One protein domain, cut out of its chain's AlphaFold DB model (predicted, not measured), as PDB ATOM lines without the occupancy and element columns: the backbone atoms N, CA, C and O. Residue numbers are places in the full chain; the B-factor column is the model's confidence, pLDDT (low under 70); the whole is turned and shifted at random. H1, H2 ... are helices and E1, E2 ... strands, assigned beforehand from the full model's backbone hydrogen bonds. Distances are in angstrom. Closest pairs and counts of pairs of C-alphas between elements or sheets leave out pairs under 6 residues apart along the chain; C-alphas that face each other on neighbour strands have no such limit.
ATOM      1  N   ALA A  24     -46.187 445.353 -47.633       97.88
ATOM      2  CA  ALA A  24     -47.052 446.518 -47.524       97.88
ATOM      3  C   ALA A  24     -48.456 446.117 -47.044       97.88
ATOM      4  O   ALA A  24     -48.985 445.045 -47.352       97.88
ATOM      5  N   SER A  25     -49.072 446.996 -46.266       98.25
ATOM      6  CA  SER A  25     -50.470 446.891 -45.863       98.25
ATOM      7  C   SER A  25     -50.991 448.272 -45.505       98.25
ATOM      8  O   SER A  25     -50.208 449.191 -45.270       98.25
ATOM      9  N   ILE A  26     -52.307 448.426 -45.450       98.69
ATOM     10  CA  ILE A  26     -52.937 449.583 -44.815       98.69
ATOM     11  C   ILE A  26     -53.743 449.116 -43.611       98.69
ATOM     12  O   ILE A  26     -54.274 448.005 -43.616       98.69
ATOM     13  N   SER A  27     -53.906 449.987 -42.618       98.56
ATOM     14  CA  SER A  27     -54.940 449.809 -41.599       98.56
ATOM     15  C   SER A  27     -55.999 450.886 -41.772       98.56
ATOM     16  O   SER A  27     -55.696 452.075 -41.673       98.56
ATOM     17  N   TYR A  28     -57.225 450.463 -42.079       98.75
ATOM     18  CA  TYR A  28     -58.330 451.361 -42.382       98.75
ATOM     19  C   TYR A  28     -59.327 451.457 -41.227       98.75
ATOM     20  O   TYR A  28     -59.485 450.529 -40.430       98.75
ATOM     21  N   MET A  29     -60.022 452.586 -41.173       98.75
ATOM     22  CA  MET A  29     -61.102 452.903 -40.250       98.75
ATOM     23  C   MET A  29     -62.230 453.555 -41.049       98.75
ATOM     24  O   MET A  29     -61.989 454.449 -41.860       98.75
ATOM     25  N   LEU A  30     -63.460 453.112 -40.813       98.62
ATOM     26  CA  LEU A  30     -64.650 453.872 -41.170       98.62
ATOM     27  C   LEU A  30     -64.992 454.740 -39.970       98.62
ATOM     28  O   LEU A  30     -65.112 454.230 -38.851       98.62
ATOM     29  N   VAL A  31     -65.110 456.042 -40.194       98.56
ATOM     30  CA  VAL A  31     -65.350 457.005 -39.121       98.56
ATOM     31  C   VAL A  31     -66.582 457.842 -39.408       98.56
ATOM     32  O   VAL A  31     -66.886 458.112 -40.569       98.56
ATOM     33  N   GLU A  32     -67.276 458.260 -38.356       97.44
ATOM     34  CA  GLU A  32     -68.438 459.140 -38.447       97.44
ATOM     35  C   GLU A  32     -68.417 460.235 -37.380       97.44
ATOM     36  O   GLU A  32     -67.891 460.045 -36.280       97.44
ATOM     37  N   TRP A  33     -69.015 461.380 -37.699       96.88
ATOM     38  CA  TRP A  33     -69.204 462.485 -36.761       96.88
ATOM     39  C   TRP A  33     -70.393 463.361 -37.162       96.88
ATOM     40  O   TRP A  33     -70.899 463.282 -38.281       96.88
ATOM     41  N   ASP A  34     -70.854 464.189 -36.229       93.56
ATOM     42  CA  ASP A  34     -71.924 465.164 -36.447       93.56
ATOM     43  C   ASP A  34     -71.383 466.380 -37.219       93.56
ATOM     44  O   ASP A  34     -70.501 467.089 -36.720       93.56
ATOM     45  N   SER A  35     -71.907 466.630 -38.422       91.69
ATOM     46  CA  SER A  35     -71.447 467.732 -39.279       91.69
ATOM     47  C   SER A  35     -71.762 469.111 -38.696       91.69
ATOM     48  O   SER A  35     -71.114 470.088 -39.060       91.69
ATOM     49  N   ALA A  36     -72.690 469.208 -37.734       91.69
ATOM     50  CA  ALA A  36     -72.944 470.449 -37.003       91.69
ATOM     51  C   ALA A  36     -71.847 470.781 -35.974       91.69
ATOM     52  O   ALA A  36     -71.753 471.925 -35.530       91.69
ATOM     53  N   LYS A  37     -71.031 469.796 -35.571       94.94
ATOM     54  CA  LYS A  37     -69.962 469.966 -34.569       94.94
ATOM     55  C   LYS A  37     -68.576 470.100 -35.187       94.94
ATOM     56  O   LYS A  37     -67.703 470.712 -34.578       94.94
ATOM     57  N   LEU A  38     -68.370 469.510 -36.360       96.50
ATOM     58  CA  LEU A  38     -67.103 469.528 -37.080       96.50
ATOM     59  C   LEU A  38     -67.386 469.483 -38.584       96.50
ATOM     60  O   LEU A  38     -67.876 468.472 -39.091       96.50
ATOM     61  N   SER A  39     -67.060 470.562 -39.297       97.12
ATOM     62  CA  SER A  39     -67.163 470.582 -40.758       97.12
ATOM     63  C   SER A  39     -66.138 469.638 -41.389       97.12
ATOM     64  O   SER A  39     -65.108 469.315 -40.789       97.12
ATOM     65  N   TRP A  40     -66.396 469.199 -42.618       97.81
ATOM     66  CA  TRP A  40     -65.438 468.394 -43.378       97.81
ATOM     67  C   TRP A  40     -64.103 469.121 -43.600       97.81
ATOM     68  O   TRP A  40     -63.036 468.520 -43.453       97.81
ATOM     69  N   GLU A  41     -64.170 470.425 -43.880       97.50
ATOM     70  CA  GLU A  41     -63.006 471.306 -43.998       97.50
ATOM     71  C   GLU A  41     -62.156 471.284 -42.718       97.50
ATOM     72  O   GLU A  41     -60.949 471.059 -42.779       97.50
ATOM     73  N   ASP A  42     -62.770 471.428 -41.539       98.19
ATOM     74  CA  ASP A  42     -62.046 471.400 -40.264       98.19
ATOM     75  C   ASP A  42     -61.537 469.996 -39.915       98.19
ATOM     76  O   ASP A  42     -60.440 469.849 -39.368       98.19
ATOM     77  N   PHE A  43     -62.280 468.948 -40.273       98.44
ATOM     78  CA  PHE A  43     -61.796 467.574 -40.169       98.44
ATOM     79  C   PHE A  43     -60.489 467.390 -40.958       98.44
ATOM     80  O   PHE A  43     -59.513 466.857 -40.424       98.44
ATOM     81  N   ARG A  44     -60.410 467.881 -42.199       98.12
ATOM     82  CA  ARG A  44     -59.192 467.759 -43.017       98.12
ATOM     83  C   ARG A  44     -58.098 468.737 -42.611       98.12
ATOM     84  O   ARG A  44     -56.939 468.342 -42.502       98.12
ATOM     85  N   GLY A  45     -58.442 469.993 -42.367       97.56
ATOM     86  CA  GLY A  45     -57.485 471.058 -42.081       97.56
ATOM     87  C   GLY A  45     -56.919 471.002 -40.664       97.56
ATOM     88  O   GLY A  45     -55.707 471.130 -40.484       97.56
ATOM     89  N   LYS A  46     -57.776 470.786 -39.658       98.12
ATOM     90  CA  LYS A  46     -57.414 470.890 -38.232       98.12
ATOM     91  C   LYS A  46     -57.164 469.531 -37.586       98.12
ATOM     92  O   LYS A  46     -56.185 469.388 -36.858       98.12
ATOM     93  N   VAL A  47     -58.008 468.532 -37.857       98.62
ATOM     94  CA  VAL A  47     -57.860 467.198 -37.238       98.62
ATOM     95  C   VAL A  47     -56.813 466.372 -37.981       98.62
ATOM     96  O   VAL A  47     -55.835 465.925 -37.382       98.62
ATOM     97  N   LEU A  48     -56.970 466.188 -39.292       98.69
ATOM     98  CA  LEU A  48     -56.024 465.425 -40.109       98.69
ATOM     99  C   LEU A  48     -54.720 466.211 -40.330       98.69
ATOM    100  O   LEU A  48     -53.632 465.727 -40.009       98.69
ATOM    101  N   GLY A  49     -54.827 467.447 -40.817       98.31
ATOM    102  CA  GLY A  49     -53.710 468.330 -41.150       98.31
ATOM    103  C   GLY A  49     -53.362 468.358 -42.635       98.31
ATOM    104  O   GLY A  49     -53.750 467.479 -43.408       98.31
ATOM    105  N   ALA A  50     -52.571 469.360 -43.024       97.38
ATOM    106  CA  ALA A  50     -52.109 469.554 -44.396       97.38
ATOM    107  C   ALA A  50     -51.401 468.314 -44.972       97.38
ATOM    108  O   ALA A  50     -50.815 467.510 -44.247       97.38
ATOM    109  N   THR A  51     -51.462 468.155 -46.297       96.31
ATOM    110  CA  THR A  51     -50.846 467.018 -47.003       96.31
ATOM    111  C   THR A  51     -49.340 466.957 -46.790       96.31
ATOM    112  O   THR A  51     -48.819 465.853 -46.643       96.31
ATOM    113  N   ASP A  52     -48.668 468.111 -46.763       97.69
ATOM    114  CA  ASP A  52     -47.295 468.237 -46.278       97.69
ATOM    115  C   ASP A  52     -47.309 468.270 -44.739       97.69
ATOM    116  O   ASP A  52     -47.771 469.260 -44.160       97.69
ATOM    117  N   PRO A  53     -46.818 467.218 -44.059       97.94
ATOM    118  CA  PRO A  53     -46.846 467.151 -42.601       97.94
ATOM    119  C   PRO A  53     -46.016 468.235 -41.909       97.94
ATOM    120  O   PRO A  53     -46.352 468.626 -40.791       97.94
ATOM    121  N   SER A  54     -44.962 468.739 -42.560       97.81
ATOM    122  CA  SER A  54     -44.108 469.795 -41.999       97.81
ATOM    123  C   SER A  54     -44.838 471.145 -41.931       97.81
ATOM    124  O   SER A  54     -44.608 471.941 -41.020       97.81
ATOM    125  N   ALA A  55     -45.784 471.362 -42.850       97.56
ATOM    126  CA  ALA A  55     -46.651 472.535 -42.912       97.56
ATOM    127  C   ALA A  55     -48.012 472.325 -42.219       97.56
ATOM    128  O   ALA A  55     -48.822 473.249 -42.157       97.56
ATOM    129  N   ALA A  56     -48.295 471.122 -41.710       97.88
ATOM    130  CA  ALA A  56     -49.544 470.834 -41.018       97.88
ATOM    131  C   ALA A  56     -49.613 471.558 -39.661       97.88
ATOM    132  O   ALA A  56     -48.598 471.741 -38.978       97.88
ATOM    133  N   ALA A  57     -50.824 471.973 -39.280       96.88
ATOM    134  CA  ALA A  57     -51.071 472.705 -38.044       96.88
ATOM    135  C   ALA A  57     -50.643 471.893 -36.810       96.88
ATOM    136  O   ALA A  57     -50.847 470.680 -36.747       96.88
ATOM    137  N   ALA A  58     -50.072 472.573 -35.812       97.62
ATOM    138  CA  ALA A  58     -49.700 471.954 -34.543       97.62
ATOM    139  C   ALA A  58     -50.901 471.222 -33.920       97.62
ATOM    140  O   ALA A  58     -52.012 471.748 -33.888       97.62
ATOM    141  N   GLY A  59     -50.674 469.997 -33.445       97.31
ATOM    142  CA  GLY A  59     -51.721 469.141 -32.882       97.31
ATOM    143  C   GLY A  59     -52.529 468.332 -33.904       97.31
ATOM    144  O   GLY A  59     -53.222 467.401 -33.496       97.31
ATOM    145  N   SER A  60     -52.414 468.583 -35.212       98.75
ATOM    146  CA  SER A  60     -53.061 467.727 -36.215       98.75
ATOM    147  C   SER A  60     -52.400 466.343 -36.282       98.75
ATOM    148  O   SER A  60     -51.223 466.184 -35.956       98.75
ATOM    149  N   LEU A  61     -53.125 465.325 -36.751       98.88
ATOM    150  CA  LEU A  61     -52.623 463.949 -36.834       98.88
ATOM    151  C   LEU A  61     -51.348 463.833 -37.674       98.88
ATOM    152  O   LEU A  61     -50.363 463.253 -37.225       98.88
ATOM    153  N   ARG A  62     -51.338 464.410 -38.881       98.81
ATOM    154  CA  ARG A  62     -50.156 464.396 -39.757       98.81
ATOM    155  C   ARG A  62     -48.972 465.112 -39.120       98.81
ATOM    156  O   ARG A  62     -47.858 464.601 -39.198       98.81
ATOM    157  N   ARG A  63     -49.215 466.238 -38.445       98.75
ATOM    158  CA  ARG A  63     -48.170 466.986 -37.747       98.75
ATOM    159  C   ARG A  63     -47.586 466.193 -36.582       98.75
ATOM    160  O   ARG A  63     -46.371 466.097 -36.468       98.75
ATOM    161  N   GLN A  64     -48.433 465.563 -35.771       98.75
ATOM    162  CA  GLN A  64     -47.988 464.718 -34.665       98.75
ATOM    163  C   GLN A  64     -47.197 463.496 -35.156       98.75
ATOM    164  O   GLN A  64     -46.159 463.178 -34.581       98.75
ATOM    165  N   ILE A  65     -47.642 462.836 -36.235       98.75
ATOM    166  CA  ILE A  65     -46.899 461.721 -36.847       98.75
ATOM    167  C   ILE A  65     -45.534 462.196 -37.353       98.75
ATOM    168  O   ILE A  65     -44.542 461.500 -37.157       98.75
ATOM    169  N   PHE A  66     -45.475 463.377 -37.968       98.69
ATOM    170  CA  PHE A  66     -44.228 463.994 -38.407       98.69
ATOM    171  C   PHE A  66     -43.299 464.328 -37.244       98.69
ATOM    172  O   PHE A  66     -42.142 463.954 -37.287       98.69
ATOM    173  N   GLU A  67     -43.772 464.951 -36.173       98.62
ATOM    174  CA  GLU A  67     -42.904 465.316 -35.043       98.62
ATOM    175  C   GLU A  67     -42.422 464.095 -34.244       98.62
ATOM    176  O   GLU A  67     -41.323 464.098 -33.694       98.62
ATOM    177  N   GLN A  68     -43.227 463.029 -34.198       98.25
ATOM    178  CA  GLN A  68     -42.978 461.851 -33.361       98.25
ATOM    179  C   GLN A  68     -42.510 460.629 -34.163       98.25
ATOM    180  O   GLN A  68     -42.450 459.531 -33.609       98.25
ATOM    181  N   TRP A  69     -42.161 460.776 -35.448       98.50
ATOM    182  CA  TRP A  69     -41.980 459.644 -36.370       98.50
ATOM    183  C   TRP A  69     -41.029 458.558 -35.845       98.50
ATOM    184  O   TRP A  69     -41.331 457.370 -35.949       98.50
ATOM    185  N   ARG A  70     -39.920 458.947 -35.198       98.25
ATOM    186  CA  ARG A  70     -38.966 458.006 -34.580       98.25
ATOM    187  C   ARG A  70     -39.574 457.248 -33.403       98.25
ATOM    188  O   ARG A  70     -39.408 456.036 -33.315       98.25
ATOM    189  N   ALA A  71     -40.283 457.947 -32.516       98.06
ATOM    190  CA  ALA A  71     -40.940 457.349 -31.352       98.06
ATOM    191  C   ALA A  71     -42.098 456.422 -31.759       98.06
ATOM    192  O   ALA A  71     -42.368 455.429 -31.090       98.06
ATOM    193  N   LEU A  72     -42.739 456.717 -32.891       98.19
ATOM    194  CA  LEU A  72     -43.762 455.877 -33.511       98.19
ATOM    195  C   LEU A  72     -43.180 454.666 -34.266       98.19
ATOM    196  O   LEU A  72     -43.938 453.800 -34.703       98.19
ATOM    197  N   GLY A  73     -41.853 454.587 -34.417       97.44
ATOM    198  CA  GLY A  73     -41.160 453.480 -35.081       97.44
ATOM    199  C   GLY A  73     -41.137 453.559 -36.612       97.44
ATOM    200  O   GLY A  73     -40.902 452.542 -37.266       97.44
ATOM    201  N   LEU A  74     -41.382 454.733 -37.205       97.88
ATOM    202  CA  LEU A  74     -41.286 454.920 -38.656       97.88
ATOM    203  C   LEU A  74     -39.818 454.858 -39.106       97.88
ATOM    204  O   LEU A  74     -38.904 455.277 -38.397       97.88
ATOM    205  N   LYS A  75     -39.592 454.341 -40.318       96.81
ATOM    206  CA  LYS A  75     -38.241 454.149 -40.882       96.81
ATOM    207  C   LYS A  75     -37.617 455.432 -41.428       96.81
ATOM    208  O   LYS A  75     -36.398 455.523 -41.538       96.81
ATOM    209  N   SER A  76     -38.446 456.396 -41.800       96.88
ATOM    210  CA  SER A  76     -38.031 457.663 -42.386       96.88
ATOM    211  C   SER A  76     -38.966 458.772 -41.932       96.88
ATOM    212  O   SER A  76     -40.124 458.522 -41.592       96.88
ATOM    213  N   GLU A  77     -38.462 459.998 -41.981       98.12
ATOM    214  CA  GLU A  77     -39.267 461.187 -41.753       98.12
ATOM    215  C   GLU A  77     -40.421 461.276 -42.774       98.12
ATOM    216  O   GLU A  77     -40.196 461.048 -43.972       98.12
ATOM    217  N   PRO A  78     -41.659 461.567 -42.329       98.31
ATOM    218  CA  PRO A  78     -42.802 461.737 -43.216       98.31
ATOM    219  C   PRO A  78     -42.614 462.875 -44.227       98.31
ATOM    220  O   PRO A  78     -42.025 463.908 -43.930       98.31
ATOM    221  N   ASN A  79     -43.175 462.704 -45.422       96.75
ATOM    222  CA  ASN A  79     -43.170 463.700 -46.497       96.75
ATOM    223  C   ASN A  79     -44.554 463.778 -47.164       96.75
ATOM    224  O   ASN A  79     -45.483 463.091 -46.752       96.75
ATOM    225  N   VAL A  80     -44.707 464.584 -48.218       94.19
ATOM    226  CA  VAL A  80     -45.989 464.766 -48.934       94.19
ATOM    227  C   VAL A  80     -46.616 463.439 -49.401       94.19
ATOM    228  O   VAL A  80     -47.833 463.264 -49.320       94.19
ATOM    229  N   GLY A  81     -45.811 462.493 -49.892       92.50
ATOM    230  CA  GLY A  81     -46.298 461.183 -50.338       92.50
ATOM    231  C   GLY A  81     -46.543 460.225 -49.172       92.50
ATOM    232  O   GLY A  81     -47.586 459.564 -49.111       92.50
ATOM    233  N   ASP A  82     -45.603 460.202 -48.231       97.00
ATOM    234  CA  ASP A  82     -45.616 459.387 -47.019       97.00
ATOM    235  C   ASP A  82     -45.960 460.240 -45.794       97.00
ATOM    236  O   ASP A  82     -45.128 460.487 -44.930       97.00
ATOM    237  N   ASN A  83     -47.207 460.711 -45.741       98.06
ATOM    238  CA  ASN A  83     -47.701 461.658 -44.735       98.06
ATOM    239  C   ASN A  83     -48.489 461.005 -43.585       98.06
ATOM    240  O   ASN A  83     -49.386 461.618 -43.012       98.06
ATOM    241  N   GLY A  84     -48.205 459.744 -43.267       98.44
ATOM    242  CA  GLY A  84     -48.839 459.000 -42.176       98.44
ATOM    243  C   GLY A  84     -50.250 458.490 -42.468       98.44
ATOM    244  O   GLY A  84     -50.480 457.282 -42.497       98.44
ATOM    245  N   VAL A  85     -51.206 459.395 -42.683       98.44
ATOM    246  CA  VAL A  85     -52.643 459.074 -42.709       98.44
ATOM    247  C   VAL A  85     -53.381 459.737 -43.879       98.44
ATOM    248  O   VAL A  85     -53.203 460.920 -44.195       98.44
ATOM    249  N   HIS A  86     -54.230 458.943 -44.527       98.56
ATOM    250  CA  HIS A  86     -55.205 459.357 -45.533       98.56
ATOM    251  C   HIS A  86     -56.596 459.486 -44.915       98.56
ATOM    252  O   HIS A  86     -56.964 458.660 -44.082       98.56
ATOM    253  N   ALA A  87     -57.383 460.453 -45.384       98.38
ATOM    254  CA  ALA A  87     -58.824 460.497 -45.167       98.38
ATOM    255  C   ALA A  87     -59.530 461.057 -46.408       98.38
ATOM    256  O   ALA A  87     -58.959 461.904 -47.104       98.38
ATOM    257  N   SER A  88     -60.763 460.601 -46.641       98.50
ATOM    258  CA  SER A  88     -61.654 461.074 -47.705       98.50
ATOM    259  C   SER A  88     -61.739 462.604 -47.781       98.50
ATOM    260  O   SER A  88     -61.866 463.279 -46.754       98.50
ATOM    261  N   ALA A  89     -61.729 463.157 -48.995       97.81
ATOM    262  CA  ALA A  89     -61.738 464.605 -49.212       97.81
ATOM    263  C   ALA A  89     -63.141 465.248 -49.243       97.81
ATOM    264  O   ALA A  89     -63.278 466.447 -49.009       97.81
ATOM    265  N   SER A  90     -64.188 464.436 -49.410       98.31
ATOM    266  CA  SER A  90     -65.595 464.847 -49.387       98.31
ATOM    267  C   SER A  90     -66.519 463.657 -49.071       98.31
ATOM    268  O   SER A  90     -66.079 462.504 -49.153       98.31
ATOM    269  N   PRO A  91     -67.814 463.881 -48.779       97.62
ATOM    270  CA  PRO A  91     -68.808 462.816 -48.651       97.62
ATOM    271  C   PRO A  91     -68.907 461.918 -49.890       97.62
ATOM    272  O   PRO A  91     -69.081 460.703 -49.767       97.62
ATOM    273  N   PHE A  92     -68.769 462.499 -51.088       98.12
ATOM    274  CA  PHE A  92     -68.827 461.743 -52.338       98.12
ATOM    275  C   PHE A  92     -67.579 460.881 -52.545       98.12
ATOM    276  O   PHE A  92     -67.692 459.702 -52.883       98.12
ATOM    277  N   GLU A  93     -66.391 461.422 -52.273       98.50
ATOM    278  CA  GLU A  93     -65.158 460.630 -52.301       98.50
ATOM    279  C   GLU A  93     -65.160 459.549 -51.226       98.50
ATOM    280  O   GLU A  93     -64.725 458.434 -51.487       98.50
ATOM    281  N   ALA A  94     -65.730 459.821 -50.052       98.44
ATOM    282  CA  ALA A  94     -65.878 458.814 -49.014       98.44
ATOM    283  C   ALA A  94     -66.778 457.652 -49.458       98.44
ATOM    284  O   ALA A  94     -66.464 456.494 -49.182       98.44
ATOM    285  N   LEU A  95     -67.870 457.932 -50.181       98.38
ATOM    286  CA  LEU A  95     -68.685 456.901 -50.829       98.38
ATOM    287  C   LEU A  95     -67.856 456.109 -51.852       98.38
ATOM    288  O   LEU A  95     -67.823 454.880 -51.777       98.38
ATOM    289  N   ALA A  96     -67.159 456.789 -52.769       98.62
ATOM    290  CA  ALA A  96     -66.328 456.136 -53.785       98.62
ATOM    291  C   ALA A  96     -65.247 455.235 -53.155       98.62
ATOM    292  O   ALA A  96     -65.039 454.096 -53.577       98.62
ATOM    293  N   GLU A  97     -64.608 455.706 -52.086       98.69
ATOM    294  CA  GLU A  97     -63.608 454.962 -51.330       98.69
ATOM    295  C   GLU A  97     -64.209 453.767 -50.593       98.69
ATOM    296  O   GLU A  97     -63.652 452.675 -50.679       98.69
ATOM    297  N   ARG A  98     -65.355 453.908 -49.917       98.38
ATOM    298  CA  ARG A  98     -66.024 452.766 -49.266       98.38
ATOM    299  C   ARG A  98     -66.425 451.695 -50.282       98.38
ATOM    300  O   ARG A  98     -66.263 450.502 -50.017       98.38
ATOM    301  N   MET A  99     -66.911 452.100 -51.455       98.50
ATOM    302  CA  MET A  99     -67.236 451.172 -52.542       98.50
ATOM    303  C   MET A  99     -65.995 450.424 -53.034       98.50
ATOM    304  O   MET A  99     -66.035 449.205 -53.191       98.50
ATOM    305  N   ASN A 100     -64.886 451.137 -53.224       98.56
ATOM    306  CA  ASN A 100     -63.633 450.560 -53.698       98.56
ATOM    307  C   ASN A 100     -62.970 449.651 -52.647       98.56
ATOM    308  O   ASN A 100     -62.725 448.476 -52.900       98.56
ATOM    309  N   TRP A 101     -62.695 450.179 -51.453       98.50
ATOM    310  CA  TRP A 101     -61.835 449.536 -50.456       98.50
ATOM    311  C   TRP A 101     -62.529 448.440 -49.648       98.50
ATOM    312  O   TRP A 101     -61.904 447.423 -49.342       98.50
ATOM    313  N   VAL A 102     -63.809 448.622 -49.308       97.69
ATOM    314  CA  VAL A 102     -64.554 447.686 -48.443       97.69
ATOM    315  C   VAL A 102     -65.770 447.061 -49.127       97.69
ATOM    316  O   VAL A 102     -66.504 446.300 -48.502       97.69
ATOM    317  N   GLY A 103     -65.973 447.324 -50.422       97.31
ATOM    318  CA  GLY A 103     -67.040 446.703 -51.208       97.31
ATOM    319  C   GLY A 103     -68.446 447.165 -50.823       97.31
ATOM    320  O   GLY A 103     -69.406 446.415 -51.016       97.31
ATOM    321  N   ALA A 104     -68.582 448.373 -50.263       97.19
ATOM    322  CA  ALA A 104     -69.893 448.962 -50.010       97.19
ATOM    323  C   ALA A 104     -70.698 449.059 -51.317       97.19
ATOM    324  O   ALA A 104     -70.146 449.284 -52.395       97.19
ATOM    325  N   LYS A 105     -72.022 448.896 -51.236       97.38
ATOM    326  CA  LYS A 105     -72.907 449.053 -52.396       97.38
ATOM    327  C   LYS A 105     -73.550 450.428 -52.364       97.38
ATOM    328  O   LYS A 105     -74.090 450.828 -51.334       97.38
ATOM    329  N   LEU A 106     -73.590 451.086 -53.522       95.06
ATOM    330  CA  LEU A 106     -74.240 452.386 -53.705       95.06
ATOM    331  C   LEU A 106     -75.671 452.419 -53.137       95.06
ATOM    332  O   LEU A 106     -76.065 453.383 -52.493       95.06
ATOM    333  N   SER A 107     -76.436 451.343 -53.338       94.38
ATOM    334  CA  SER A 107     -77.833 451.234 -52.899       94.38
ATOM    335  C   SER A 107     -78.017 450.937 -51.409       94.38
ATOM    336  O   SER A 107     -79.132 451.071 -50.909       94.38
ATOM    337  N   SER A 108     -76.971 450.510 -50.693       92.75
ATOM    338  CA  SER A 108     -77.030 450.232 -49.251       92.75
ATOM    339  C   SER A 108     -76.343 451.304 -48.405       92.75
ATOM    340  O   SER A 108     -76.742 451.475 -47.254       92.75
ATOM    341  N   ASP A 109     -75.356 452.007 -48.969       94.31
ATOM    342  CA  ASP A 109     -74.638 453.123 -48.343       94.31
ATOM    343  C   ASP A 109     -75.575 454.310 -48.066       94.31
ATOM    344  O   ASP A 109     -76.435 454.629 -48.886       94.31
ATOM    345  N   GLU A 110     -75.433 454.959 -46.910       92.25
ATOM    346  CA  GLU A 110     -76.326 456.049 -46.494       92.25
ATOM    347  C   GLU A 110     -76.221 457.269 -47.416       92.25
ATOM    348  O   GLU A 110     -77.241 457.785 -47.881       92.25
ATOM    349  N   PHE A 111     -74.995 457.690 -47.748       94.31
ATOM    350  CA  PHE A 111     -74.769 458.803 -48.668       94.31
ATOM    351  C   PHE A 111     -75.148 458.416 -50.104       94.31
ATOM    352  O   PHE A 111     -75.785 459.194 -50.814       94.31
ATOM    353  N   GLY A 112     -74.846 457.177 -50.509       95.19
ATOM    354  CA  GLY A 112     -75.260 456.628 -51.805       95.19
ATOM    355  C   GLY A 112     -76.779 456.638 -52.013       95.19
ATOM    356  O   GLY A 112     -77.263 457.133 -53.033       95.19
ATOM    357  N   LYS A 113     -77.551 456.184 -51.015       93.25
ATOM    358  CA  LYS A 113     -79.022 456.262 -51.015       93.25
ATOM    359  C   LYS A 113     -79.521 457.697 -51.117       93.25
ATOM    360  O   LYS A 113     -80.467 457.943 -51.859       93.25
ATOM    361  N   ALA A 114     -78.901 458.630 -50.396       92.50
ATOM    362  CA  ALA A 114     -79.288 460.036 -50.442       92.50
ATOM    363  C   ALA A 114     -79.081 460.642 -51.842       92.50
ATOM    364  O   ALA A 114     -79.969 461.329 -52.340       92.50
ATOM    365  N   MET A 115     -77.967 460.328 -52.514       93.94
ATOM    366  CA  MET A 115     -77.695 460.775 -53.888       93.94
ATOM    367  C   MET A 115     -78.687 460.184 -54.903       93.94
ATOM    368  O   MET A 115     -79.175 460.898 -55.778       93.94
ATOM    369  N   LEU A 116     -79.039 458.900 -54.758       94.12
ATOM    370  CA  LEU A 116     -80.059 458.245 -55.588       94.12
ATOM    371  C   LEU A 116     -81.453 458.849 -55.359       94.12
ATOM    372  O   LEU A 116     -82.162 459.156 -56.314       94.12
ATOM    373  N   ALA A 117     -81.836 459.061 -54.098       91.50
ATOM    374  CA  ALA A 117     -83.098 459.705 -53.732       91.50
ATOM    375  C   ALA A 117     -83.171 461.163 -54.219       91.50
ATOM    376  O   ALA A 117     -84.261 461.682 -54.445       91.50
ATOM    377  N   ALA A 118     -82.017 461.804 -54.424       91.69
ATOM    378  CA  ALA A 118     -81.909 463.128 -55.019       91.69
ATOM    379  C   ALA A 118     -82.040 463.151 -56.552       91.69
ATOM    380  O   ALA A 118     -81.918 464.211 -57.164       91.69
ATOM    381  N   GLY A 119     -82.316 462.003 -57.176       92.88
ATOM    382  CA  GLY A 119     -82.594 461.889 -58.605       92.88
ATOM    383  C   GLY A 119     -81.355 461.716 -59.482       92.88
ATOM    384  O   GLY A 119     -81.486 461.680 -60.704       92.88
ATOM    385  N   ILE A 120     -80.158 461.584 -58.900       95.94
ATOM    386  CA  ILE A 120     -78.937 461.321 -59.669       95.94
ATOM    387  C   ILE A 120     -78.880 459.823 -59.979       95.94
ATOM    388  O   ILE A 120     -78.920 458.989 -59.073       95.94
ATOM    389  N   SER A 121     -78.801 459.462 -61.263       96.75
ATOM    390  CA  SER A 121     -78.824 458.055 -61.670       96.75
ATOM    391  C   SER A 121     -77.603 457.289 -61.153       96.75
ATOM    392  O   SER A 121     -76.499 457.829 -61.060       96.75
ATOM    393  N   GLY A 122     -77.781 455.994 -60.870       97.38
ATOM    394  CA  GLY A 122     -76.676 455.125 -60.461       97.38
ATOM    395  C   GLY A 122     -75.531 455.115 -61.478       97.38
ATOM    396  O   GLY A 122     -74.375 455.183 -61.086       97.38
ATOM    397  N   GLU A 123     -75.840 455.123 -62.776       98.06
ATOM    398  CA  GLU A 123     -74.838 455.222 -63.844       98.06
ATOM    399  C   GLU A 123     -74.002 456.507 -63.743       98.06
ATOM    400  O   GLU A 123     -72.772 456.452 -63.798       98.06
ATOM    401  N   THR A 124     -74.656 457.651 -63.524       98.25
ATOM    402  CA  THR A 124     -73.969 458.937 -63.335       98.25
ATOM    403  C   THR A 124     -73.049 458.879 -62.120       98.25
ATOM    404  O   THR A 124     -71.869 459.207 -62.233       98.25
ATOM    405  N   LEU A 125     -73.550 458.382 -60.984       98.19
ATOM    406  CA  LEU A 125     -72.773 458.248 -59.747       98.19
ATOM    407  C   LEU A 125     -71.565 457.320 -59.931       98.19
ATOM    408  O   LEU A 125     -70.468 457.648 -59.487       98.19
ATOM    409  N   MET A 126     -71.728 456.201 -60.643       97.88
ATOM    410  CA  MET A 126     -70.622 455.294 -60.956       97.88
ATOM    411  C   MET A 126     -69.573 455.952 -61.855       97.88
ATOM    412  O   MET A 126     -68.378 455.811 -61.593       97.88
ATOM    413  N   ASN A 127     -69.984 456.706 -62.877       97.50
ATOM    414  CA  ASN A 127     -69.052 457.452 -63.726       97.50
ATOM    415  C   ASN A 127     -68.301 458.531 -62.941       97.50
ATOM    416  O   ASN A 127     -67.109 458.744 -63.155       97.50
ATOM    417  N   TRP A 128     -68.982 459.170 -61.998       97.88
ATOM    418  CA  TRP A 128     -68.433 460.203 -61.135       97.88
ATOM    419  C   TRP A 128     -67.347 459.702 -60.179       97.88
ATOM    420  O   TRP A 128     -66.430 460.458 -59.878       97.88
ATOM    421  N   THR A 129     -67.357 458.421 -59.784       97.00
ATOM    422  CA  THR A 129     -66.273 457.827 -58.963       97.00
ATOM    423  C   THR A 129     -64.890 457.854 -59.627       97.00
ATOM    424  O   THR A 129     -63.885 457.637 -58.958       97.00
ATOM    425  N   LYS A 130     -64.822 458.131 -60.934       94.06
ATOM    426  CA  LYS A 130     -63.581 458.231 -61.719       94.06
ATOM    427  C   LYS A 130     -63.032 459.659 -61.816       94.06
ATOM    428  O   LYS A 130     -62.108 459.884 -62.596       94.06
ATOM    429  N   ASP A 131     -63.622 460.597 -61.078       94.31
ATOM    430  CA  ASP A 131     -63.313 462.028 -61.119       94.31
ATOM    431  C   ASP A 131     -63.353 462.630 -62.547       94.31
ATOM    432  O   ASP A 131     -62.340 463.088 -63.093       94.31
ATOM    433  N   PRO A 132     -64.514 462.584 -63.229       93.19
ATOM    434  CA  PRO A 132     -64.639 463.151 -64.562       93.19
ATOM    435  C   PRO A 132     -64.524 464.678 -64.532       93.19
ATOM    436  O   PRO A 132     -64.834 465.341 -63.545       93.19
ATOM    437  N   GLN A 133     -64.143 465.247 -65.675       90.94
ATOM    438  CA  GLN A 133     -64.255 466.686 -65.895       90.94
ATOM    439  C   GLN A 133     -65.712 467.039 -66.220       90.94
ATOM    440  O   GLN A 133     -66.227 466.581 -67.242       90.94
ATOM    441  N   VAL A 134     -66.346 467.867 -65.392       94.31
ATOM    442  CA  VAL A 134     -67.736 468.319 -65.564       94.31
ATOM    443  C   VAL A 134     -67.791 469.813 -65.870       94.31
ATOM    444  O   VAL A 134     -66.911 470.574 -65.462       94.31
ATOM    445  N   GLU A 135     -68.817 470.237 -66.604       93.94
ATOM    446  CA  GLU A 135     -69.099 471.655 -66.825       93.94
ATOM    447  C   GLU A 135     -69.967 472.190 -65.691       93.94
ATOM    448  O   GLU A 135     -71.082 471.724 -65.466       93.94
ATOM    449  N   PHE A 136     -69.453 473.174 -64.958       94.81
ATOM    450  CA  PHE A 136     -70.179 473.811 -63.868       94.81
ATOM    451  C   PHE A 136     -69.775 475.278 -63.748       94.81
ATOM    452  O   PHE A 136     -68.587 475.607 -63.760       94.81
ATOM    453  N   ALA A 137     -70.768 476.168 -63.647       93.12
ATOM    454  CA  ALA A 137     -70.570 477.621 -63.575       93.12
ATOM    455  C   ALA A 137     -69.649 478.175 -64.690       93.12
ATOM    456  O   ALA A 137     -68.758 478.987 -64.436       93.12
ATOM    457  N   GLY A 138     -69.837 477.695 -65.927       91.56
ATOM    458  CA  GLY A 138     -69.078 478.136 -67.106       91.56
ATOM    459  C   GLY A 138     -67.622 477.657 -67.158       91.56
ATOM    460  O   GLY A 138     -66.850 478.148 -67.979       91.56
ATOM    461  N   LYS A 139     -67.223 476.721 -66.287       89.69
ATOM    462  CA  LYS A 139     -65.873 476.145 -66.255       89.69
ATOM    463  C   LYS A 139     -65.928 474.625 -66.322       89.69
ATOM    464  O   LYS A 139     -66.774 474.001 -65.687       89.69
ATOM    465  N   LYS A 140     -64.969 474.040 -67.040       89.38
ATOM    466  CA  LYS A 140     -64.709 472.599 -67.042       89.38
ATOM    467  C   LYS A 140     -63.638 472.277 -66.003       89.38
ATOM    468  O   LYS A 140     -62.544 472.835 -66.077       89.38
ATOM    469  N   GLN A 141     -63.965 471.433 -65.031       89.50
ATOM    470  CA  GLN A 141     -63.089 471.122 -63.893       89.50
ATOM    471  C   GLN A 141     -63.390 469.735 -63.311       89.50
ATOM    472  O   GLN A 141     -64.380 469.109 -63.691       89.50
ATOM    473  N   SER A 142     -62.530 469.253 -62.412       92.88
ATOM    474  CA  SER A 142     -62.721 467.979 -61.708       92.88
ATOM    475  C   SER A 142     -64.004 468.002 -60.873       92.88
ATOM    476  O   SER A 142     -64.359 469.019 -60.270       92.88
ATOM    477  N   LEU A 143     -64.714 466.873 -60.860       97.19
ATOM    478  CA  LEU A 143     -65.872 466.693 -59.998       97.19
ATOM    479  C   LEU A 143     -65.459 466.629 -58.527       97.19
ATOM    480  O   LEU A 143     -66.144 467.210 -57.690       97.19
ATOM    481  N   PHE A 144     -64.369 465.929 -58.208       96.75
ATOM    482  CA  PHE A 144     -63.887 465.824 -56.832       96.75
ATOM    483  C   PHE A 144     -63.484 467.201 -56.302       96.75
ATOM    484  O   PHE A 144     -63.989 467.593 -55.256       96.75
ATOM    485  N   ASP A 145     -62.745 468.000 -57.081       95.50
ATOM    486  CA  ASP A 145     -62.404 469.388 -56.723       95.50
ATOM    487  C   ASP A 145     -63.662 470.245 -56.463       95.50
ATOM    488  O   ASP A 145     -63.674 471.135 -55.615       95.50
ATOM    489  N   LEU A 146     -64.762 469.994 -57.186       97.56
ATOM    490  CA  LEU A 146     -66.025 470.694 -56.949       97.56
ATOM    491  C   LEU A 146     -66.697 470.280 -55.638       97.56
ATOM    492  O   LEU A 146     -67.425 471.095 -55.072       97.56
ATOM    493  N   LEU A 147     -66.526 469.045 -55.181       98.00
ATOM    494  CA  LEU A 147     -67.213 468.513 -54.000       98.00
ATOM    495  C   LEU A 147     -66.334 468.500 -52.741       98.00
ATOM    496  O   LEU A 147     -66.862 468.273 -51.652       98.00
ATOM    497  N   GLU A 148     -65.036 468.766 -52.890       97.44
ATOM    498  CA  GLU A 148     -64.038 468.818 -51.822       97.44
ATOM    499  C   GLU A 148     -64.461 469.752 -50.674       97.44
ATOM    500  O   GLU A 148     -65.043 470.817 -50.895       97.44
ATOM    501  N   ASP A 149     -64.191 469.321 -49.436       97.38
ATOM    502  CA  ASP A 149     -64.432 470.061 -48.186       97.38
ATOM    503  C   ASP A 149     -65.898 470.438 -47.893       97.38
ATOM    504  O   ASP A 149     -66.194 471.117 -46.906       97.38
ATOM    505  N   LEU A 150     -66.855 469.957 -48.691       96.00
ATOM    506  CA  LEU A 150     -68.278 470.156 -48.433       96.00
ATOM    507  C   LEU A 150     -68.826 469.129 -47.442       96.00
ATOM    508  O   LEU A 150     -68.620 467.931 -47.593       96.00
ATOM    509  N   ASP A 151     -69.654 469.577 -46.500       94.12
ATOM    510  CA  ASP A 151     -70.478 468.671 -45.692       94.12
ATOM    511  C   ASP A 151     -71.593 468.015 -46.519       94.12
ATOM    512  O   ASP A 151     -72.020 468.545 -47.552       94.12
ATOM    513  N   CYS A 152     -72.129 466.889 -46.027       91.44
ATOM    514  CA  CYS A 152     -73.113 466.050 -46.728       91.44
ATOM    515  C   CYS A 152     -74.232 466.831 -47.440       91.44
ATOM    516  O   CYS A 152     -74.480 466.602 -48.625       91.44
ATOM    517  N   LYS A 153     -74.881 467.784 -46.754       89.94
ATOM    518  CA  LYS A 153     -75.970 468.588 -47.334       89.94
ATOM    519  C   LYS A 153     -75.500 469.415 -48.536       89.94
ATOM    520  O   LYS A 153     -76.087 469.310 -49.610       89.94
ATOM    521  N   ARG A 154     -74.426 470.194 -48.373       92.38
ATOM    522  CA  ARG A 154     -73.887 471.060 -49.437       92.38
ATOM    523  C   ARG A 154     -73.311 470.241 -50.589       92.38
ATOM    524  O   ARG A 154     -73.432 470.647 -51.743       92.38
ATOM    525  N   CYS A 155     -72.723 469.085 -50.286       95.38
ATOM    526  CA  CYS A 155     -72.231 468.144 -51.285       95.38
ATOM    527  C   CYS A 155     -73.374 467.631 -52.173       95.38
ATOM    528  O   CYS A 155     -73.249 467.665 -53.395       95.38
ATOM    529  N   ILE A 156     -74.505 467.214 -51.585       94.06
ATOM    530  CA  ILE A 156     -75.675 466.741 -52.345       94.06
ATOM    531  C   ILE A 156     -76.303 467.884 -53.149       94.06
ATOM    532  O   ILE A 156     -76.582 467.710 -54.329       94.06
ATOM    533  N   GLU A 157     -76.468 469.073 -52.563       93.50
ATOM    534  CA  GLU A 157     -77.004 470.245 -53.277       93.50
ATOM    535  C   GLU A 157     -76.166 470.598 -54.513       93.50
ATOM    536  O   GLU A 157     -76.709 470.806 -55.602       93.50
ATOM    537  N   LYS A 158     -74.836 470.619 -54.367       96.00
ATOM    538  CA  LYS A 158     -73.927 470.909 -55.478       96.00
ATOM    539  C   LYS A 158     -73.923 469.789 -56.515       96.00
ATOM    540  O   LYS A 158     -73.955 470.077 -57.707       96.00
ATOM    541  N   ALA A 159     -73.960 468.530 -56.082       96.62
ATOM    542  CA  ALA A 159     -74.109 467.380 -56.968       96.62
ATOM    543  C   ALA A 159     -75.410 467.444 -57.787       96.62
ATOM    544  O   ALA A 159     -75.378 467.253 -59.001       96.62
ATOM    545  N   CYS A 160     -76.541 467.784 -57.167       95.62
ATOM    546  CA  CYS A 160     -77.812 467.973 -57.866       95.62
ATOM    547  C   CYS A 160     -77.734 469.090 -58.910       95.62
ATOM    548  O   CYS A 160     -78.186 468.902 -60.038       95.62
ATOM    549  N   ALA A 161     -77.109 470.221 -58.564       96.00
ATOM    550  CA  ALA A 161     -76.905 471.326 -59.497       96.00
ATOM    551  C   ALA A 161     -76.035 470.920 -60.700       96.00
ATOM    552  O   ALA A 161     -76.349 471.294 -61.826       96.00
ATOM    553  N   ILE A 162     -74.980 470.125 -60.481       97.19
ATOM    554  CA  ILE A 162     -74.131 469.577 -61.553       97.19
ATOM    555  C   ILE A 162     -74.921 468.597 -62.435       97.19
ATOM    556  O   ILE A 162     -74.785 468.623 -63.655       97.19
ATOM    557  N   ALA A 163     -75.758 467.746 -61.839       96.19
ATOM    558  CA  ALA A 163     -76.570 466.765 -62.565       96.19
ATOM    559  C   ALA A 163     -77.831 467.358 -63.225       96.19
ATOM    560  O   ALA A 163     -78.516 466.649 -63.959       96.19
ATOM    561  N   GLY A 164     -78.167 468.625 -62.963       95.06
ATOM    562  CA  GLY A 164     -79.386 469.255 -63.475       95.06
ATOM    563  C   GLY A 164     -80.677 468.693 -62.866       95.06
ATOM    564  O   GLY A 164     -81.728 468.744 -63.502       95.06
ATOM    565  N   VAL A 165     -80.614 468.154 -61.645       93.94
ATOM    566  CA  VAL A 165     -81.772 467.594 -60.925       93.94
ATOM    567  C   VAL A 165     -82.140 468.457 -59.721       93.94
ATOM    568  O   VAL A 165     -81.310 469.178 -59.165       93.94
ATOM    569  N   LYS A 166     -83.404 468.404 -59.296       83.06
ATOM    570  CA  LYS A 166     -83.867 469.165 -58.131       83.06
ATOM    571  C   LYS A 166     -83.402 468.481 -56.846       83.06
ATOM    572  O   LYS A 166     -83.784 467.344 -56.588       83.06
ATOM    573  N   ALA A 167     -82.634 469.195 -56.025       70.81
ATOM    574  CA  ALA A 167     -82.241 468.705 -54.709       70.81
ATOM    575  C   ALA A 167     -83.489 468.475 -53.829       70.81
ATOM    576  O   ALA A 167     -84.332 469.377 -53.734       70.81
ATOM    577  N   PRO A 168     -83.647 467.300 -53.194       71.44
ATOM    578  CA  PRO A 168     -84.698 467.097 -52.209       71.44
ATOM    579  C   PRO A 168     -84.358 467.857 -50.916       71.44
ATOM    580  O   PRO A 168     -83.284 468.444 -50.773       71.44
ATOM    581  N   GLU A 169     -85.260 467.827 -49.937       70.06
ATOM    582  CA  GLU A 169     -84.910 468.237 -48.577       70.06
ATOM    583  C   GLU A 169     -84.017 467.151 -47.948       70.06
ATOM    584  O   GLU A 169     -84.468 466.067 -47.577       70.06
ATOM    585  N   VAL A 170     -82.713 467.413 -47.909       65.06
ATOM    586  CA  VAL A 170     -81.672 466.443 -47.542       65.06
ATOM    587  C   VAL A 170     -81.336 466.589 -46.053       65.06
ATOM    588  O   VAL A 170     -80.882 467.645 -45.618       65.06
ATOM    589  N   LYS A 171     -81.555 465.517 -45.270       65.06
ATOM    590  CA  LYS A 171     -81.362 465.463 -43.801       65.06
ATOM    591  C   LYS A 171     -80.168 464.640 -43.245       65.06
ATOM    592  O   LYS A 171     -80.170 464.405 -42.039       65.06
ATOM    593  N   PRO A 172     -79.167 464.144 -44.006       66.69
ATOM    594  CA  PRO A 172     -78.001 463.524 -43.394       66.69
ATOM    595  C   PRO A 172     -77.233 464.577 -42.589       66.69
ATOM    596  O   PRO A 172     -76.691 465.538 -43.136       66.69
ATOM    597  N   THR A 173     -77.216 464.379 -41.276       72.44
ATOM    598  CA  THR A 173     -76.511 465.221 -40.300       72.44
ATOM    599  C   THR A 173     -75.137 464.670 -39.937       72.44
ATOM    600  O   THR A 173     -74.390 465.316 -39.209       72.44
ATOM    601  N   LYS A 174     -74.784 463.475 -40.422       88.25
ATOM    602  CA  LYS A 174     -73.494 462.849 -40.141       88.25
ATOM    603  C   LYS A 174     -72.593 462.863 -41.361       88.25
ATOM    604  O   LYS A 174     -73.017 462.506 -42.461       88.25
ATOM    605  N   ASN A 175     -71.342 463.230 -41.137       94.19
ATOM    606  CA  ASN A 175     -70.259 462.990 -42.074       94.19
ATOM    607  C   ASN A 175     -69.694 461.584 -41.820       94.19
ATOM    608  O   ASN A 175     -69.606 461.148 -40.673       94.19
ATOM    609  N   GLN A 176     -69.331 460.879 -42.893       96.25
ATOM    610  CA  GLN A 176     -68.755 459.534 -42.847       96.25
ATOM    611  C   GLN A 176     -67.548 459.463 -43.773       96.25
ATOM    612  O   GLN A 176     -67.717 459.593 -44.985       96.25
ATOM    613  N   ALA A 177     -66.360 459.197 -43.233       98.19
ATOM    614  CA  ALA A 177     -65.122 459.115 -44.006       98.19
ATOM    615  C   ALA A 177     -64.518 457.705 -43.983       98.19
ATOM    616  O   ALA A 177     -64.624 456.965 -43.002       98.19
ATOM    617  N   PHE A 178     -63.854 457.351 -45.080       98.69
ATOM    618  CA  PHE A 178     -62.880 456.272 -45.121       98.69
ATOM    619  C   PHE A 178     -61.501 456.857 -44.795       98.69
ATOM    620  O   PHE A 178     -61.049 457.835 -45.390       98.69
ATOM    621  N   VAL A 179     -60.835 456.267 -43.812       98.81
ATOM    622  CA  VAL A 179     -59.514 456.684 -43.340       98.81
ATOM    623  C   VAL A 179     -58.600 455.479 -43.407       98.81
ATOM    624  O   VAL A 179     -59.013 454.380 -43.046       98.81
ATOM    625  N   PHE A 180     -57.343 455.663 -43.794       98.75
ATOM    626  CA  PHE A 180     -56.339 454.627 -43.576       98.75
ATOM    627  C   PHE A 180     -54.979 455.193 -43.196       98.75
ATOM    628  O   PHE A 180     -54.543 456.234 -43.691       98.75
ATOM    629  N   VAL A 181     -54.283 454.470 -42.322       98.81
ATOM    630  CA  VAL A 181     -52.858 454.679 -42.073       98.81
ATOM    631  C   VAL A 181     -52.080 454.047 -43.221       98.81
ATOM    632  O   VAL A 181     -52.294 452.883 -43.571       98.81
ATOM    633  N   LYS A 182     -51.217 454.854 -43.841       98.56
ATOM    634  CA  LYS A 182     -50.428 454.493 -45.022       98.56
ATOM    635  C   LYS A 182     -49.371 453.438 -44.680       98.56
ATOM    636  O   LYS A 182     -48.896 453.428 -43.544       98.56
ATOM    637  N   PRO A 183     -48.915 452.629 -45.656       98.50
ATOM    638  CA  PRO A 183     -48.015 451.500 -45.400       98.50
ATOM    639  C   PRO A 183     -46.749 451.840 -44.609       98.50
ATOM    640  O   PRO A 183     -46.377 451.096 -43.707       98.50
ATOM    641  N   HIS A 184     -46.119 452.988 -44.873       98.25
ATOM    642  CA  HIS A 184     -44.909 453.412 -44.155       98.25
ATOM    643  C   HIS A 184     -45.140 453.712 -42.662       98.25
ATOM    644  O   HIS A 184     -44.177 453.743 -41.901       98.25
ATOM    645  N   ALA A 185     -46.387 453.964 -42.255       98.44
ATOM    646  CA  ALA A 185     -46.765 454.385 -40.910       98.44
ATOM    647  C   ALA A 185     -47.629 453.354 -40.172       98.44
ATOM    648  O   ALA A 185     -48.054 453.625 -39.047       98.44
ATOM    649  N   VAL A 186     -47.888 452.180 -40.765       98.12
ATOM    650  CA  VAL A 186     -48.602 451.090 -40.087       98.12
ATOM    651  C   VAL A 186     -47.732 450.556 -38.946       98.12
ATOM    652  O   VAL A 186     -46.859 449.713 -39.131       98.12
ATOM    653  N   ALA A 187     -47.996 451.070 -37.749       96.94
ATOM    654  CA  ALA A 187     -47.379 450.668 -36.494       96.94
ATOM    655  C   ALA A 187     -48.411 450.791 -35.359       96.94
ATOM    656  O   ALA A 187     -49.252 451.696 -35.410       96.94
ATOM    657  N   PRO A 188     -48.362 449.935 -34.316       97.56
ATOM    658  CA  PRO A 188     -49.308 449.999 -33.200       97.56
ATOM    659  C   PRO A 188     -49.412 451.393 -32.563       97.56
ATOM    660  O   PRO A 188     -50.522 451.880 -32.355       97.56
ATOM    661  N   ALA A 189     -48.275 452.064 -32.348       98.31
ATOM    662  CA  ALA A 189     -48.223 453.408 -31.772       98.31
ATOM    663  C   ALA A 189     -48.893 454.463 -32.673       98.31
ATOM    664  O   ALA A 189     -49.649 455.300 -32.184       98.31
ATOM    665  N   THR A 190     -48.697 454.391 -33.997       98.62
ATOM    666  CA  THR A 190     -49.389 455.278 -34.947       98.62
ATOM    667  C   THR A 190     -50.898 455.057 -34.908       98.62
ATOM    668  O   THR A 190     -51.666 456.017 -34.881       98.62
ATOM    669  N   MET A 191     -51.344 453.795 -34.876       98.38
ATOM    670  CA  MET A 191     -52.773 453.476 -34.806       98.38
ATOM    671  C   MET A 191     -53.402 453.995 -33.513       98.38
ATOM    672  O   MET A 191     -54.524 454.497 -33.537       98.38
ATOM    673  N   GLU A 192     -52.697 453.885 -32.388       98.50
ATOM    674  CA  GLU A 192     -53.144 454.430 -31.108       98.50
ATOM    675  C   GLU A 192     -53.242 455.961 -31.147       98.50
ATOM    676  O   GLU A 192     -54.261 456.514 -30.726       98.50
ATOM    677  N   LEU A 193     -52.235 456.638 -31.709       98.75
ATOM    678  CA  LEU A 193     -52.229 458.092 -31.889       98.75
ATOM    679  C   LEU A 193     -53.428 458.553 -32.727       98.75
ATOM    680  O   LEU A 193     -54.154 459.456 -32.312       98.75
ATOM    681  N   VAL A 194     -53.688 457.899 -33.865       98.69
ATOM    682  CA  VAL A 194     -54.821 458.242 -34.741       98.69
ATOM    683  C   VAL A 194     -56.161 458.035 -34.031       98.69
ATOM    684  O   VAL A 194     -57.013 458.923 -34.061       98.69
ATOM    685  N   LYS A 195     -56.335 456.911 -33.324       98.69
ATOM    686  CA  LYS A 195     -57.552 456.635 -32.541       98.69
ATOM    687  C   LYS A 195     -57.790 457.687 -31.457       98.69
ATOM    688  O   LYS A 195     -58.913 458.167 -31.320       98.69
ATOM    689  N   LYS A 196     -56.746 458.066 -30.712       98.62
ATOM    690  CA  LYS A 196     -56.831 459.114 -29.680       98.62
ATOM    691  C   LYS A 196     -57.179 460.471 -30.283       98.62
ATOM    692  O   LYS A 196     -58.034 461.160 -29.737       98.62
ATOM    693  N   GLY A 197     -56.568 460.834 -31.412       98.62
ATOM    694  CA  GLY A 197     -56.868 462.091 -32.098       98.62
ATOM    695  C   GLY A 197     -58.316 462.170 -32.587       98.62
ATOM    696  O   GLY A 197     -58.967 463.192 -32.389       98.62
ATOM    697  N   PHE A 198     -58.860 461.081 -33.138       98.69
ATOM    698  CA  PHE A 198     -60.278 461.028 -33.514       98.69
ATOM    699  C   PHE A 198     -61.214 461.111 -32.310       98.69
ATOM    700  O   PHE A 198     -62.140 461.920 -32.330       98.69
ATOM    701  N   ALA A 199     -60.941 460.370 -31.235       98.50
ATOM    702  CA  ALA A 199     -61.739 460.458 -30.015       98.50
ATOM    703  C   ALA A 199     -61.738 461.885 -29.430       98.50
ATOM    704  O   ALA A 199     -62.795 462.402 -29.071       98.50
ATOM    705  N   ALA A 200     -60.577 462.549 -29.398       98.25
ATOM    706  CA  ALA A 200     -60.446 463.930 -28.931       98.25
ATOM    707  C   ALA A 200     -61.211 464.939 -29.807       98.25
ATOM    708  O   ALA A 200     -61.691 465.949 -29.300       98.25
ATOM    709  N   ALA A 201     -61.362 464.651 -31.102       98.19
ATOM    710  CA  ALA A 201     -62.141 465.457 -32.040       98.19
ATOM    711  C   ALA A 201     -63.648 465.117 -32.052       98.19
ATOM    712  O   ALA A 201     -64.392 465.681 -32.851       98.19
ATOM    713  N   GLY A 202     -64.114 464.191 -31.203       97.94
ATOM    714  CA  GLY A 202     -65.514 463.749 -31.190       97.94
ATOM    715  C   GLY A 202     -65.908 462.888 -32.397       97.94
ATOM    716  O   GLY A 202     -67.087 462.825 -32.744       97.94
ATOM    717  N   ILE A 203     -64.930 462.245 -33.041       98.56
ATOM    718  CA  ILE A 203     -65.117 461.362 -34.194       98.56
ATOM    719  C   ILE A 203     -65.175 459.911 -33.711       98.56
ATOM    720  O   ILE A 203     -64.263 459.418 -33.044       98.56
ATOM    721  N   SER A 204     -66.238 459.208 -34.093       98.38
ATOM    722  CA  SER A 204     -66.453 457.801 -33.761       98.38
ATOM    723  C   SER A 204     -65.873 456.896 -34.840       98.38
ATOM    724  O   SER A 204     -66.127 457.096 -36.025       98.38
ATOM    725  N   ILE A 205     -65.143 455.853 -34.443       98.62
ATOM    726  CA  ILE A 205     -64.725 454.777 -35.350       98.62
ATOM    727  C   ILE A 205     -65.812 453.702 -35.324       98.62
ATOM    728  O   ILE A 205     -66.020 453.069 -34.291       98.62
ATOM    729  N   VAL A 206     -66.501 453.494 -36.447       97.81
ATOM    730  CA  VAL A 206     -67.627 452.542 -36.536       97.81
ATOM    731  C   VAL A 206     -67.178 451.139 -36.920       97.81
ATOM    732  O   VAL A 206     -67.776 450.150 -36.504       97.81
ATOM    733  N   SER A 207     -66.110 451.034 -37.706       97.81
ATOM    734  CA  SER A 207     -65.473 449.768 -38.055       97.81
ATOM    735  C   SER A 207     -64.050 450.014 -38.548       97.81
ATOM    736  O   SER A 207     -63.635 451.151 -38.781       97.81
ATOM    737  N   GLY A 208     -63.273 448.951 -38.698       97.56
ATOM    738  CA  GLY A 208     -61.928 449.041 -39.238       97.56
ATOM    739  C   GLY A 208     -61.348 447.669 -39.530       97.56
ATOM    740  O   GLY A 208     -61.919 446.642 -39.160       97.56
ATOM    741  N   GLY A 209     -60.202 447.660 -40.193       97.94
ATOM    742  CA  GLY A 209     -59.520 446.432 -40.562       97.94
ATOM    743  C   GLY A 209     -58.134 446.684 -41.136       97.94
ATOM    744  O   GLY A 209     -57.569 447.775 -41.026       97.94
ATOM    745  N   SER A 210     -57.584 445.644 -41.751       98.12
ATOM    746  CA  SER A 210     -56.318 445.693 -42.476       98.12
ATOM    747  C   SER A 210     -56.503 445.102 -43.869       98.12
ATOM    748  O   SER A 210     -57.322 444.200 -44.056       98.12
ATOM    749  N   LEU A 211     -55.763 445.630 -44.840       98.44
ATOM    750  CA  LEU A 211     -55.692 445.101 -46.199       98.44
ATOM    751  C   LEU A 211     -54.224 444.936 -46.579       98.44
ATOM    752  O   LEU A 211     -53.448 445.889 -46.495       98.44
ATOM    753  N   ASP A 212     -53.855 443.721 -46.978       98.44
ATOM    754  CA  ASP A 212     -52.497 443.384 -47.393       98.44
ATOM    755  C   ASP A 212     -52.224 443.775 -48.852       98.44
ATOM    756  O   ASP A 212     -53.136 443.985 -49.662       98.44
ATOM    757  N   ASN A 213     -50.941 443.852 -49.198       98.38
ATOM    758  CA  ASN A 213     -50.487 444.204 -50.537       98.38
ATOM    759  C   ASN A 213     -51.090 443.309 -51.631       98.38
ATOM    760  O   ASN A 213     -51.479 443.807 -52.685       98.38
ATOM    761  N   LYS A 214     -51.229 442.001 -51.365       98.44
ATOM    762  CA  LYS A 214     -51.802 441.026 -52.307       98.44
ATOM    763  C   LYS A 214     -53.258 441.345 -52.631       98.44
ATOM    764  O   LYS A 214     -53.662 441.274 -53.791       98.44
ATOM    765  N   THR A 215     -54.054 441.701 -51.624       98.50
ATOM    766  CA  THR A 215     -55.454 442.094 -51.812       98.50
ATOM    767  C   THR A 215     -55.553 443.416 -52.557       98.50
ATOM    768  O   THR A 215     -56.350 443.517 -53.492       98.50
ATOM    769  N   ILE A 216     -54.740 444.406 -52.169       98.56
ATOM    770  CA  ILE A 216     -54.697 445.726 -52.811       98.56
ATOM    771  C   ILE A 216     -54.359 445.588 -54.294       98.56
ATOM    772  O   ILE A 216     -55.060 446.151 -55.132       98.56
ATOM    773  N   GLU A 217     -53.333 444.803 -54.615       97.25
ATOM    774  CA  GLU A 217     -52.896 444.555 -55.984       97.25
ATOM    775  C   GLU A 217     -53.948 443.799 -56.794       97.25
ATOM    776  O   GLU A 217     -54.363 444.274 -57.850       97.25
ATOM    777  N   LYS A 218     -54.428 442.653 -56.293       97.81
ATOM    778  CA  LYS A 218     -55.386 441.803 -57.016       97.81
ATOM    779  C   LYS A 218     -56.679 442.543 -57.361       97.81
ATOM    780  O   LYS A 218     -57.278 442.275 -58.399       97.81
ATOM    781  N   LYS A 219     -57.140 443.424 -56.472       97.94
ATOM    782  CA  LYS A 219     -58.385 444.188 -56.643       97.94
ATOM    783  C   LYS A 219     -58.167 445.581 -57.236       97.94
ATOM    784  O   LYS A 219     -59.144 446.310 -57.378       97.94
ATOM    785  N   LEU A 220     -56.925 445.947 -57.570       97.19
ATOM    786  CA  LEU A 220     -56.567 447.268 -58.097       97.19
ATOM    787  C   LEU A 220     -57.033 448.416 -57.178       97.19
ATOM    788  O   LEU A 220     -57.433 449.477 -57.652       97.19
ATOM    789  N   LEU A 221     -57.027 448.209 -55.853       98.38
ATOM    790  CA  LEU A 221     -57.657 449.148 -54.911       98.38
ATOM    791  C   LEU A 221     -56.974 450.512 -54.934       98.38
ATOM    792  O   LEU A 221     -57.650 451.537 -54.981       98.38
ATOM    793  N   ILE A 222     -55.641 450.528 -54.931       97.44
ATOM    794  CA  ILE A 222     -54.889 451.782 -54.974       97.44
ATOM    795  C   ILE A 222     -54.971 452.442 -56.354       97.44
ATOM    796  O   ILE A 222     -55.041 453.667 -56.444       97.44
ATOM    797  N   ASP A 223     -55.030 451.638 -57.420       96.44
ATOM    798  CA  ASP A 223     -55.190 452.120 -58.788       96.44
ATOM    799  C   ASP A 223     -56.548 452.813 -58.967       96.44
ATOM    800  O   ASP A 223     -56.610 453.906 -59.519       96.44
TER     801      ASP A 223
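What this domain is: This is residues 24 to 223 of the 348 residues of the protein "Hypothetical protein" of Eutreptiella gymnastica (UniProt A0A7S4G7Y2). A twisted sheet of four strands, E2, E5, E1 and E6, has helix H8 over one face and helix H3 over the other, with H1 and H2 following one another beside the E2 edge. Near the first residues of E5, the H3 side leads into a second group, helices H4, H5, H6 and H7, with the small hairpin E3-E4 at its far side. The printed part has 200 residues, with nine named helices and six named strands in the order E1 H1 H2 E2 H3 H4 H5 E3 E4 H6 H7 E5 H8 E6 H9; the class is mixed, helices and strands, and both sheets are antiparallel. The whole is compact, with a radius of gyration of the C-alphas of 17.1 A and spans of 52 by 38 by 32 A.

How they stand to each other: The larger sheet runs E2, residues 85 to 87, E5, residues 174 to 181, E1, residues 25 to 34, and E6, residues 204 to 212. E2 and E6 are its edge strands, and E6 bends by 52 degrees at residue 207. E5 and E1 are antiparallel at 161 degrees, with N 29 and O 179 2.8 A apart, within hydrogen-bond range; so are N 30 and O 207 of E1 and E6, at 2.8 A, and N 86 and O 180 of E2 and E5, at 2.9 A. H8, residues 188 to 200, is on the sheet at a height of 9.7 A and runs along the strands, at 5 degrees to E1 on the local plane. H3, residues 91 to 102, is on the opposite face at a height of 8.2 A, over E5 and slantwise to it at 44 degrees on the local plane; the closest C-alphas, of Ala 94 and Ala 177, are 5.1 A apart. These are three layers, helices on both faces of a sheet. H1, residues 40 to 48, is on the sheet but over none of its strands, and it only just touches H2, residues 61 to 67, with 3 pairs of C-alphas within 8 A, the closest those of Leu 48 and Leu 61 at 4.9 A. H2 touches H8 at a steep tilt of 48 degrees, opposite ways, the C-alphas of Leu 61 and Val 194 being closest at 6.5 A. E1, H1, H2 and E2 form a split strand-helix-strand unit, two strands running the same way with another strand between them, here E5; E5, H8 and E6 form a second, with E1 between, and both crossovers are right-handed. With residues 91 to 95 alone, H3 touches H4, residues 110 to 117, at a steep tilt of 63 degrees, the closest C-alphas being those of Leu 95 and Gly 112 at 6.7 A. H6, residues 143 to 147, touches H3, with Glu 93 and Phe 144 closest at 7.0 A between C-alphas. H7, residues 152 to 163, only just touches H6, with 3 pairs of C-alphas within 8 A, the closest those of Leu 147 and Cys 155 at 5.7 A. H5, residues 122 to 128, touches no helix but is near H3. The hairpin of E3, residues 133 to 136, and E4, residues 139 to 142, has N 134 and O 141 2.9 A apart and is apart from the larger sheet. H9, residues 213 to 218, only grazes that sheet. Every O i to N i+4 pair is within hydrogen-bond range in H2 to H9; in H1 it is 4 of 5.

Where its parts are: E1 measures 29.7 A from C-alpha 25 at (-50.470, 446.891, -45.863) to C-alpha 34, E6 24.3 A and E5 22.3 A. H8 measures 18.3 A, H7 16.2 A and H3 15.7 A, beginning at C-alpha 91 (-68.808, 462.816, -48.651). H9 ends at C-alpha 218 (-55.386, 441.803, -57.016).

The domain as a whole: The C-alphas farthest apart, of Ala 71 and Lys 166, are 52.0 A apart. The printed part has no cut; the long links are H1 to H2, residues 49 to 60, and H2 to E2, residues 68 to 84. The mean pLDDT of the printed part is 95.7, and residues 170 to 172 are under 70.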